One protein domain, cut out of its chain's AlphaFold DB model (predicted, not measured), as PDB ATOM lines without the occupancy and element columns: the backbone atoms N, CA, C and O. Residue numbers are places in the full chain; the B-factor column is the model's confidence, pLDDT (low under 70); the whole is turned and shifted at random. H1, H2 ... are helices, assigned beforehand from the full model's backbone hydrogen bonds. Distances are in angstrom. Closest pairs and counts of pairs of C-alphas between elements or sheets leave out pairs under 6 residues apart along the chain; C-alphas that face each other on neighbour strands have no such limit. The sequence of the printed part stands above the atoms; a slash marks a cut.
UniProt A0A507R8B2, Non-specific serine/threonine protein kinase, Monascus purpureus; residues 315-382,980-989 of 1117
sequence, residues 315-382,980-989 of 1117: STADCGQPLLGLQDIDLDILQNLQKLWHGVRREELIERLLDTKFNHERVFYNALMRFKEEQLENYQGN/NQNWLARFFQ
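AT A GLANCE: This is residues 315 to 382 and 980 to 989 of the 1117 residues of the protein "Non-specific serine/threonine protein kinase" of Monascus purpureus (UniProt A0A507R8B2). One long helix, H3, runs along much of the longest axis, and two shorter helices, H1 and H2, pack on its first half, H1 slanted to it and H2 nearly at right angles to both. A short fourth helix, H4, lies near the later part of H3, while the unnamed residues 315 to 330 begin on the other side of H3's first residues from H1 and H2 and pass round to H1. The printed part has 78 residues with four named helices, in the order H1, H2, H3, H4, and no named strand. It is all helix in class, with 42 residues in named elements. The whole is compact, with a radius of gyration of the C-alphas of 13.2 A, and spans 39 by 26 by 21 A.

HOW THE PARTS SIT: Residues 315 to 330 hold no named element, and their C-alphas lie 7 to 18 A from the mean of all C-alphas. H1, residues 331 to 340, is close to but not clearly touching H2, residues 346 to 354; their closest C-alphas, those of Gln 338 and Arg 346, are 6.9 A apart, and their lines are about perpendicular, at 74 degrees. H3, residues 360 to 377, touches H2 with residues 361 to 365 alone; the closest C-alphas, of Leu 353 and Arg 362, are 5.4 A apart, and the lines are about perpendicular, at 82 degrees. H3 touches H1 with residues 361 to 369 alone, opposite ways at a steep tilt of 50 degrees, and the closest C-alphas, of Ile 333 and Tyr 365, are 6.7 A apart. H4, residues 983 to 987, is close to but not clearly touching H3, the closest C-alphas being those of Gln 375 and Ala 985, 8.0 A apart. H4 is apart from H2, and only just apart from H1, with a closest distance of 8.2 A between C-alphas. In H2, H3 and H4 every O i to N i+4 pair is within hydrogen-bond range; in H1 it is 4 of 6.

IN THESE COORDINATES: H1 begins at C-alpha 331, (-39.078, -8.534, 22.832), and measures 14.7 A from first to last C-alpha. H2 measures 12.5 A. H3, the longest helix, runs 25.4 A from C-alpha 360 at (-23.016, -7.182, 29.688) to C-alpha 377 at (-39.441, -26.355, 32.512). H4 measures 6.0 A and ends at C-alpha 987, (-43.289, -9.645, 34.150).

THE WHOLE: The two C-alphas farthest apart, those of Lys 357 and Asn 980, are 40.6 A apart. Residues 383 to 979 are not printed, and C-alphas 382 and 980 are 6.8 A apart across this cut, which falls in the link from H3 to H4. The links from H1 to H2 and from H2 to H3 are tight. The mean pLDDT of the printed part is 82.6; residues 381 to 382 and 980 to 982 are under 70.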
ATOM      1  N   SER A 315     -16.294 -13.697  30.793       84.50
ATOM      2  CA  SER A 315     -15.727 -14.174  29.536       84.50
ATOM      3  C   SER A 315     -16.784 -14.183  28.430       84.50
ATOM      4  O   SER A 315     -17.986 -14.163  28.698       84.50
ATOM      5  N   THR A 316     -16.370 -14.305  27.167       82.12
ATOM      6  CA  THR A 316     -17.309 -14.452  26.037       82.12
ATOM      7  C   THR A 316     -18.193 -15.706  26.156       82.12
ATOM      8  O   THR A 316     -19.282 -15.733  25.593       82.12
ATOM      9  N   ALA A 317     -17.781 -16.723  26.926       81.94
ATOM     10  CA  ALA A 317     -18.618 -17.888  27.228       81.94
ATOM     11  C   ALA A 317     -19.769 -17.554  28.203       81.94
ATOM     12  O   ALA A 317     -20.868 -18.098  28.075       81.94
ATOM     13  N   ASP A 318     -19.557 -16.611  29.131       83.50
ATOM     14  CA  ASP A 318     -20.603 -16.129  30.045       83.50
ATOM     15  C   ASP A 318     -21.700 -15.339  29.301       83.50
ATOM     16  O   ASP A 318     -22.849 -15.323  29.743       83.50
ATOM     17  N   CYS A 319     -21.394 -14.748  28.134       81.75
ATOM     18  CA  CYS A 319     -22.386 -14.091  27.268       81.75
ATOM     19  C   CYS A 319     -23.451 -15.038  26.699       81.75
ATOM     20  O   CYS A 319     -24.424 -14.550  26.128       81.75
ATOM     21  N   GLY A 320     -23.291 -16.361  26.818       82.44
ATOM     22  CA  GLY A 320     -24.211 -17.340  26.237       82.44
ATOM     23  C   GLY A 320     -24.178 -17.371  24.703       82.44
ATOM     24  O   GLY A 320     -23.248 -16.867  24.071       82.44
ATOM     25  N   GLN A 321     -25.198 -17.988  24.100       81.50
ATOM     26  CA  GLN A 321     -25.255 -18.146  22.645       81.50
ATOM     27  C   GLN A 321     -25.303 -16.779  21.929       81.50
ATOM     28  O   GLN A 321     -25.914 -15.838  22.450       81.50
ATOM     29  N   PRO A 322     -24.649 -16.631  20.761       83.75
ATOM     30  CA  PRO A 322     -24.846 -15.480  19.886       83.75
ATOM     31  C   PRO A 322     -26.285 -15.415  19.363       83.75
ATOM     32  O   PRO A 322     -26.929 -16.445  19.171       83.75
ATOM     33  N   LEU A 323     -26.760 -14.201  19.095       85.88
ATOM     34  CA  LEU A 323     -28.015 -13.944  18.390       85.88
ATOM     35  C   LEU A 323     -27.661 -13.616  16.935       85.88
ATOM     36  O   LEU A 323     -26.734 -12.843  16.700       85.88
ATOM     37  N   LEU A 324     -28.337 -14.236  15.967       84.69
ATOM     38  CA  LEU A 324     -27.974 -14.152  14.546       84.69
ATOM     39  C   LEU A 324     -28.796 -13.094  13.797       84.69
ATOM     40  O   LEU A 324     -28.357 -12.591  12.764       84.69
ATOM     41  N   GLY A 325     -29.958 -12.707  14.326       86.25
ATOM     42  CA  GLY A 325     -30.724 -11.570  13.831       86.25
ATOM     43  C   GLY A 325     -31.806 -11.072  14.790       86.25
ATOM     44  O   GLY A 325     -32.095 -11.671  15.821       86.25
ATOM     45  N   LEU A 326     -32.453  -9.968  14.400       85.94
ATOM     46  CA  LEU A 326     -33.575  -9.331  15.113       85.94
ATOM     47  C   LEU A 326     -34.694 -10.303  15.528       85.94
ATOM     48  O   LEU A 326     -35.344 -10.098  16.548       85.94
ATOM     49  N   GLN A 327     -34.920 -11.344  14.727       85.88
ATOM     50  CA  GLN A 327     -35.939 -12.375  14.939       85.88
ATOM     51  C   GLN A 327     -35.651 -13.309  16.129       85.88
ATOM     52  O   GLN A 327     -36.582 -13.924  16.644       85.88
ATOM     53  N   ASP A 328     -34.395 -13.384  16.580       85.94
ATOM     54  CA  ASP A 328     -33.968 -14.203  17.721       85.94
ATOM     55  C   ASP A 328     -34.099 -13.437  19.057       85.94
ATOM     56  O   ASP A 328     -33.873 -13.994  20.135       85.94
ATOM     57  N   ILE A 329     -34.443 -12.142  18.996       89.69
ATOM     58  CA  ILE A 329     -34.559 -11.260  20.160       89.69
ATOM     59  C   ILE A 329     -35.978 -11.333  20.736       89.69
ATOM     60  O   ILE A 329     -36.936 -10.791  20.181       89.69
ATOM     61  N   ASP A 330     -36.105 -11.943  21.911       88.50
ATOM     62  CA  ASP A 330     -37.332 -11.945  22.696       88.50
ATOM     63  C   ASP A 330     -37.650 -10.519  23.172       88.50
ATOM     64  O   ASP A 330     -36.977  -9.952  24.038       88.50
ATOM     65  N   LEU A 331     -38.690  -9.924  22.583       86.06
ATOM     66  CA  LEU A 331     -39.078  -8.534  22.832       86.06
ATOM     67  C   LEU A 331     -39.490  -8.276  24.292       86.06
ATOM     68  O   LEU A 331     -39.327  -7.156  24.783       86.06
ATOM     69  N   ASP A 332     -39.975  -9.301  25.003       83.25
ATOM     70  CA  ASP A 332     -40.369  -9.200  26.411       83.25
ATOM     71  C   ASP A 332     -39.118  -9.152  27.319       83.25
ATOM     72  O   ASP A 332     -39.068  -8.384  28.287       83.25
ATOM     73  N   ILE A 333     -38.068  -9.918  26.993       87.81
ATOM     74  CA  ILE A 333     -36.762  -9.824  27.663       87.81
ATOM     75  C   ILE A 333     -36.034  -8.528  27.287       87.81
ATOM     76  O   ILE A 333     -35.523  -7.859  28.184       87.81
ATOM     77  N   LEU A 334     -36.065  -8.096  26.020       88.25
ATOM     78  CA  LEU A 334     -35.519  -6.800  25.589       88.25
ATOM     79  C   LEU A 334     -36.160  -5.628  26.354       88.25
ATOM     80  O   LEU A 334     -35.453  -4.722  26.797       88.25
ATOM     81  N   GLN A 335     -37.482  -5.648  26.566       83.75
ATOM     82  CA  GLN A 335     -38.169  -4.618  27.352       83.75
ATOM     83  C   GLN A 335     -37.698  -4.595  28.815       83.75
ATOM     84  O   GLN A 335     -37.577  -3.521  29.404       83.75
ATOM     85  N   ASN A 336     -37.414  -5.755  29.412       83.62
ATOM     86  CA  ASN A 336     -36.893  -5.830  30.777       83.62
ATOM     87  C   ASN A 336     -35.407  -5.433  30.859       83.62
ATOM     88  O   ASN A 336     -35.017  -4.737  31.796       83.62
ATOM     89  N   LEU A 337     -34.604  -5.758  29.843       85.62
ATOM     90  CA  LEU A 337     -33.219  -5.300  29.703       85.62
ATOM     91  C   LEU A 337     -33.146  -3.765  29.588       85.62
ATOM     92  O   LEU A 337     -32.338  -3.127  30.262       85.62
ATOM     93  N   GLN A 338     -34.065  -3.153  28.833       83.38
ATOM     94  CA  GLN A 338     -34.169  -1.695  28.687       83.38
ATOM     95  C   GLN A 338     -34.441  -0.962  30.020       83.38
ATOM     96  O   GLN A 338     -34.100   0.211  30.150       83.38
ATOM     97  N   LYS A 339     -34.991  -1.631  31.045       79.56
ATOM     98  CA  LYS A 339     -35.164  -1.044  32.393       79.56
ATOM     99  C   LYS A 339     -33.842  -0.943  33.154       79.56
ATOM    100  O   LYS A 339     -33.628  -0.004  33.917       79.56
ATOM    101  N   LEU A 340     -32.918  -1.876  32.935       78.56
ATOM    102  CA  LEU A 340     -31.563  -1.760  33.473       78.56
ATOM    103  C   LEU A 340     -30.773  -0.696  32.698       78.56
ATOM    104  O   LEU A 340     -30.260   0.242  33.311       78.56
ATOM    105  N   TRP A 341     -30.780  -0.793  31.364       82.06
ATOM    106  CA  TRP A 341     -30.103   0.094  30.407       82.06
ATOM    107  C   TRP A 341     -30.936   1.329  30.003       82.06
ATOM    108  O   TRP A 341     -30.922   1.767  28.859       82.06
ATOM    109  N   HIS A 342     -31.643   1.942  30.953       73.00
ATOM    110  CA  HIS A 342     -32.576   3.061  30.721       73.00
ATOM    111  C   HIS A 342     -31.958   4.338  30.112       73.00
ATOM    112  O   HIS A 342     -32.692   5.213  29.657       73.00
ATOM    113  N   GLY A 343     -30.626   4.473  30.128       70.62
ATOM    114  CA  GLY A 343     -29.896   5.553  29.451       70.62
ATOM    115  C   GLY A 343     -29.533   5.261  27.987       70.62
ATOM    116  O   GLY A 343     -29.005   6.146  27.321       70.62
ATOM    117  N   VAL A 344     -29.794   4.045  27.496       80.75
ATOM    118  CA  VAL A 344     -29.456   3.571  26.145       80.75
ATOM    119  C   VAL A 344     -30.737   3.446  25.313       80.75
ATOM    120  O   VAL A 344     -31.799   3.070  25.817       80.75
ATOM    121  N   ARG A 345     -30.660   3.790  24.024       83.81
ATOM    122  CA  ARG A 345     -31.800   3.674  23.097       83.81
ATOM    123  C   ARG A 345     -32.092   2.202  22.785       83.81
ATOM    124  O   ARG A 345     -31.209   1.360  22.904       83.81
ATOM    125  N   ARG A 346     -33.321   1.861  22.377       86.62
ATOM    126  CA  ARG A 346     -33.680   0.448  22.119       86.62
ATOM    127  C   ARG A 346     -32.902  -0.123  20.937       86.62
ATOM    128  O   ARG A 346     -32.522  -1.284  20.957       86.62
ATOM    129  N   GLU A 347     -32.674   0.712  19.940       88.25
ATOM    130  CA  GLU A 347     -31.994   0.402  18.687       88.25
ATOM    131  C   GLU A 347     -30.517   0.085  18.972       88.25
ATOM    132  O   GLU A 347     -30.017  -0.973  18.613       88.25
ATOM    133  N   GLU A 348     -29.875   0.930  19.775       89.50
ATOM    134  CA  GLU A 348     -28.504   0.752  20.263       89.50
ATOM    135  C   GLU A 348     -28.362  -0.453  21.216       89.50
ATOM    136  O   GLU A 348     -27.349  -1.148  21.216       89.50
ATOM    137  N   LEU A 349     -29.391  -0.752  22.018       89.81
ATOM    138  CA  LEU A 349     -29.432  -1.954  22.855       89.81
ATOM    139  C   LEU A 349     -29.549  -3.234  22.007       89.81
ATOM    140  O   LEU A 349     -28.923  -4.238  22.334       89.81
ATOM    141  N   ILE A 350     -30.304  -3.194  20.904       91.31
ATOM    142  CA  ILE A 350     -30.382  -4.275  19.910       91.31
ATOM    143  C   ILE A 350     -29.029  -4.473  19.214       91.31
ATOM    144  O   ILE A 350     -28.567  -5.606  19.117       91.31
ATOM    145  N   GLU A 351     -28.370  -3.396  18.777       91.19
ATOM    146  CA  GLU A 351     -27.037  -3.452  18.153       91.19
ATOM    147  C   GLU A 351     -26.019  -4.157  19.067       91.19
ATOM    148  O   GLU A 351     -25.315  -5.066  18.630       91.19
ATOM    149  N   ARG A 352     -26.008  -3.829  20.368       90.81
ATOM    150  CA  ARG A 352     -25.155  -4.499  21.372       90.81
ATOM    151  C   ARG A 352     -25.532  -5.966  21.612       90.81
ATOM    152  O   ARG A 352     -24.650  -6.784  21.866       90.81
ATOM    153  N   LEU A 353     -26.814  -6.326  21.521       91.31
ATOM    154  CA  LEU A 353     -27.261  -7.722  21.635       91.31
ATOM    155  C   LEU A 353     -26.863  -8.589  20.432       91.31
ATOM    156  O   LEU A 353     -26.705  -9.799  20.595       91.31
ATOM    157  N   LEU A 354     -26.684  -7.982  19.258       91.25
ATOM    158  CA  LEU A 354     -26.219  -8.651  18.040       91.25
ATOM    159  C   LEU A 354     -24.680  -8.672  17.911       91.25
ATOM    160  O   LEU A 354     -24.154  -9.459  17.125       91.25
ATOM    161  N   ASP A 355     -23.939  -7.867  18.685       88.69
ATOM    162  CA  ASP A 355     -22.471  -7.931  18.710       88.69
ATOM    163  C   ASP A 355     -21.988  -9.279  19.283       88.69
ATOM    164  O   ASP A 355     -22.330  -9.691  20.399       88.69
ATOM    165  N   THR A 356     -21.150  -9.975  18.516       84.06
ATOM    166  CA  THR A 356     -20.560 -11.266  18.887       84.06
ATOM    167  C   THR A 356     -19.516 -11.145  20.000       84.06
ATOM    168  O   THR A 356     -19.258 -12.137  20.692       84.06
ATOM    169  N   LYS A 357     -18.964  -9.946  20.227       86.75
ATOM    170  CA  LYS A 357     -18.013  -9.641  21.308       86.75
ATOM    171  C   LYS A 357     -18.643  -9.756  22.697       86.75
ATOM    172  O   LYS A 357     -19.860  -9.811  22.868       86.75
ATOM    173  N   PHE A 358     -17.779  -9.757  23.710       87.25
ATOM    174  CA  PHE A 358     -18.197  -9.678  25.103       87.25
ATOM    175  C   PHE A 358     -18.915  -8.351  25.400       87.25
ATOM    176  O   PHE A 358     -18.346  -7.279  25.197       87.25
ATOM    177  N   ASN A 359     -20.135  -8.429  25.933       87.62
ATOM    178  CA  ASN A 359     -20.857  -7.295  26.504       87.62
ATOM    179  C   ASN A 359     -21.842  -7.757  27.597       87.62
ATOM    180  O   ASN A 359     -22.298  -8.905  27.605       87.62
ATOM    181  N   HIS A 360     -22.152  -6.866  28.544       86.19
ATOM    182  CA  HIS A 360     -23.016  -7.182  29.688       86.19
ATOM    183  C   HIS A 360     -24.487  -7.312  29.278       86.19
ATOM    184  O   HIS A 360     -25.219  -8.108  29.861       86.19
ATOM    185  N   GLU A 361     -24.901  -6.595  28.238       89.06
ATOM    186  CA  GLU A 361     -26.221  -6.643  27.623       89.06
ATOM    187  C   GLU A 361     -26.592  -8.094  27.250       89.06
ATOM    188  O   GLU A 361     -27.646  -8.581  27.660       89.06
ATOM    189  N   ARG A 362     -25.691  -8.824  26.571       90.00
ATOM    190  CA  ARG A 362     -25.857 -10.245  26.212       90.00
ATOM    191  C   ARG A 362     -25.783 -11.193  27.403       90.00
ATOM    192  O   ARG A 362     -26.599 -12.110  27.468       90.00
ATOM    193  N   VAL A 363     -24.861 -10.979  28.350       88.50
ATOM    194  CA  VAL A 363     -24.789 -11.780  29.597       88.50
ATOM    195  C   VAL A 363     -26.135 -11.734  30.323       88.50
ATOM    196  O   VAL A 363     -26.692 -12.769  30.685       88.50
ATOM    197  N   PHE A 364     -26.693 -10.534  30.481       89.00
ATOM    198  CA  PHE A 364     -27.952 -10.311  31.183       89.00
ATOM    199  C   PHE A 364     -29.151 -10.819  30.372       89.00
ATOM    200  O   PHE A 364     -30.028 -11.467  30.939       89.00
ATOM    201  N   TYR A 365     -29.187 -10.589  29.055       90.50
ATOM    202  CA  TYR A 365     -30.226 -11.137  28.177       90.50
ATOM    203  C   TYR A 365     -30.277 -12.667  28.251       90.50
ATOM    204  O   TYR A 365     -31.335 -13.232  28.526       90.50
ATOM    205  N   ASN A 366     -29.137 -13.349  28.090       88.75
ATOM    206  CA  ASN A 366     -29.091 -14.809  28.126       88.75
ATOM    207  C   ASN A 366     -29.319 -15.381  29.537       88.75
ATOM    208  O   ASN A 366     -29.882 -16.466  29.659       88.75
ATOM    209  N   ALA A 367     -28.984 -14.653  30.608       86.62
ATOM    210  CA  ALA A 367     -29.396 -15.015  31.966       86.62
ATOM    211  C   ALA A 367     -30.927 -14.922  32.154       86.62
ATOM    212  O   ALA A 367     -31.540 -15.854  32.675       86.62
ATOM    213  N   LEU A 368     -31.570 -13.853  31.666       86.69
ATOM    214  CA  LEU A 368     -33.032 -13.716  31.714       86.69
ATOM    215  C   LEU A 368     -33.759 -14.725  30.807       86.69
ATOM    216  O   LEU A 368     -34.835 -15.194  31.179       86.69
ATOM    217  N   MET A 369     -33.178 -15.096  29.661       87.44
ATOM    218  CA  MET A 369     -33.693 -16.171  28.802       87.44
ATOM    219  C   MET A 369     -33.617 -17.532  29.499       87.44
ATOM    220  O   MET A 369     -34.645 -18.198  29.605       87.44
ATOM    221  N   ARG A 370     -32.464 -17.903  30.079       85.31
ATOM    222  CA  ARG A 370     -32.330 -19.126  30.898       85.31
ATOM    223  C   ARG A 370     -33.356 -19.155  32.032       85.31
ATOM    224  O   ARG A 370     -34.038 -20.158  32.211       85.31
ATOM    225  N   PHE A 371     -33.549 -18.040  32.742       84.12
ATOM    226  CA  PHE A 371     -34.591 -17.939  33.766       84.12
ATOM    227  C   PHE A 371     -36.002 -18.166  33.184       84.12
ATOM    228  O   PHE A 371     -36.781 -18.938  33.743       84.12
ATOM    229  N   LYS A 372     -36.339 -17.544  32.042       85.06
ATOM    230  CA  LYS A 372     -37.626 -17.735  31.345       85.06
ATOM    231  C   LYS A 372     -37.844 -19.210  30.974       85.06
ATOM    232  O   LYS A 372     -38.919 -19.746  31.234       85.06
ATOM    233  N   GLU A 373     -36.819 -19.872  30.442       85.06
ATOM    234  CA  GLU A 373     -36.817 -21.295  30.081       85.06
ATOM    235  C   GLU A 373     -36.971 -22.211  31.305       85.06
ATOM    236  O   GLU A 373     -37.815 -23.105  31.302       85.06
ATOM    237  N   GLU A 374     -36.242 -21.968  32.394       85.12
ATOM    238  CA  GLU A 374     -36.349 -22.760  33.625       85.12
ATOM    239  C   GLU A 374     -37.729 -22.662  34.286       85.12
ATOM    240  O   GLU A 374     -38.224 -23.650  34.838       85.12
ATOM    241  N   GLN A 375     -38.391 -21.503  34.206       81.94
ATOM    242  CA  GLN A 375     -39.774 -21.356  34.671       81.94
ATOM    243  C   GLN A 375     -40.794 -22.048  33.742       81.94
ATOM    244  O   GLN A 375     -41.871 -22.428  34.206       81.94
ATOM    245  N   LEU A 376     -40.465 -22.258  32.462       85.06
ATOM    246  CA  LEU A 376     -41.252 -23.085  31.533       85.06
ATOM    247  C   LEU A 376     -40.987 -24.587  31.723       85.06
ATOM    248  O   LEU A 376     -41.896 -25.395  31.546       85.06
ATOM    249  N   GLU A 377     -39.782 -24.976  32.138       85.75
ATOM    250  CA  GLU A 377     -39.441 -26.355  32.512       85.75
ATOM    251  C   GLU A 377     -40.053 -26.794  33.847       85.75
ATOM    252  O   GLU A 377     -40.356 -27.971  34.035       85.75
ATOM    253  N   ASN A 378     -40.262 -25.852  34.767       82.94
ATOM    254  CA  ASN A 378     -40.837 -26.097  36.090       82.94
ATOM    255  C   ASN A 378     -42.228 -25.453  36.236       82.94
ATOM    256  O   ASN A 378     -42.618 -25.032  37.328       82.94
ATOM    257  N   TYR A 379     -42.981 -25.347  35.134       83.06
ATOM    258  CA  TYR A 379     -44.223 -24.580  35.087       83.06
ATOM    259  C   TYR A 379     -45.279 -25.166  36.039       83.06
ATOM    260  O   TYR A 379     -45.852 -26.229  35.798       83.06
ATOM    261  N   GLN A 380     -45.578 -24.460  37.132       72.00
ATOM    262  CA  GLN A 380     -46.506 -24.929  38.180       72.00
ATOM    263  C   GLN A 380     -47.991 -24.884  37.756       72.00
ATOM    264  O   GLN A 380     -48.888 -25.297  38.505       72.00
ATOM    265  N   GLY A 381     -48.259 -24.395  36.543       67.38
ATOM    266  CA  GLY A 381     -49.592 -24.090  36.045       67.38
ATOM    267  C   GLY A 381     -50.133 -22.772  36.574       67.38
ATOM    268  O   GLY A 381     -49.474 -22.051  37.322       67.38
ATOM    269  N   ASN A 382     -51.383 -22.471  36.222       59.50
ATOM    270  CA  ASN A 382     -52.123 -21.468  36.980       59.50
ATOM    271  C   ASN A 382     -52.287 -22.000  38.420       59.50
ATOM    272  O   ASN A 382     -52.835 -23.097  38.594       59.50
ATOM    273  N   ASN A 980     -54.322 -14.233  38.034       48.06
ATOM    274  CA  ASN A 980     -54.066 -15.320  38.987       48.06
ATOM    275  C   ASN A 980     -52.648 -15.916  38.879       48.06
ATOM    276  O   ASN A 980     -52.304 -16.794  39.662       48.06
ATOM    277  N   GLN A 981     -51.832 -15.464  37.925       55.97
ATOM    278  CA  GLN A 981     -50.417 -15.834  37.828       55.97
ATOM    279  C   GLN A 981     -49.576 -15.009  38.816       55.97
ATOM    280  O   GLN A 981     -49.931 -13.866  39.126       55.97
ATOM    281  N   ASN A 982     -48.458 -15.570  39.291       67.31
ATOM    282  CA  ASN A 982     -47.489 -14.809  40.080       67.31
ATOM    283  C   ASN A 982     -46.908 -13.656  39.242       67.31
ATOM    284  O   ASN A 982     -46.991 -13.628  38.010       67.31
ATOM    285  N   TRP A 983     -46.347 -12.654  39.915       76.12
ATOM    286  CA  TRP A 983     -45.903 -11.447  39.228       76.12
ATOM    287  C   TRP A 983     -44.708 -11.717  38.309       76.12
ATOM    288  O   TRP A 983     -44.677 -11.180  37.207       76.12
ATOM    289  N   LEU A 984     -43.788 -12.609  38.702       74.31
ATOM    290  CA  LEU A 984     -42.644 -13.001  37.869       74.31
ATOM    291  C   LEU A 984     -43.085 -13.557  36.506       74.31
ATOM    292  O   LEU A 984     -42.580 -13.100  35.483       74.31
ATOM    293  N   ALA A 985     -44.067 -14.468  36.467       73.38
ATOM    294  CA  ALA A 985     -44.554 -15.011  35.198       73.38
ATOM    295  C   ALA A 985     -45.202 -13.941  34.310       73.38
ATOM    296  O   ALA A 985     -45.048 -13.969  33.094       73.38
ATOM    297  N   ARG A 986     -45.877 -12.954  34.904       74.00
ATOM    298  CA  ARG A 986     -46.459 -11.828  34.159       74.00
ATOM    299  C   ARG A 986     -45.403 -10.842  33.655       74.00
ATOM    300  O   ARG A 986     -45.562 -10.301  32.569       74.00
ATOM    301  N   PHE A 987     -44.347 -10.615  34.431       73.25
ATOM    302  CA  PHE A 987     -43.289  -9.645  34.150       73.25
ATOM    303  C   PHE A 987     -42.297 -10.123  33.085       73.25
ATOM    304  O   PHE A 987     -41.981  -9.384  32.156       73.25
ATOM    305  N   PHE A 988     -41.866 -11.383  33.178       74.06
ATOM    306  CA  PHE A 988     -41.047 -12.050  32.159       74.06
ATOM    307  C   PHE A 988     -41.896 -12.720  31.063       74.06
ATOM    308  O   PHE A 988     -41.368 -13.438  30.218       74.06
ATOM    309  N   GLN A 989     -43.218 -12.501  31.086       75.44
ATOM    310  CA  GLN A 989     -44.204 -13.040  30.144       75.44
ATOM    311  C   GLN A 989     -44.065 -14.555  29.877       75.44
ATOM    312  O   GLN A 989     -44.202 -15.036  28.750       75.44
TER     313      GLN A 989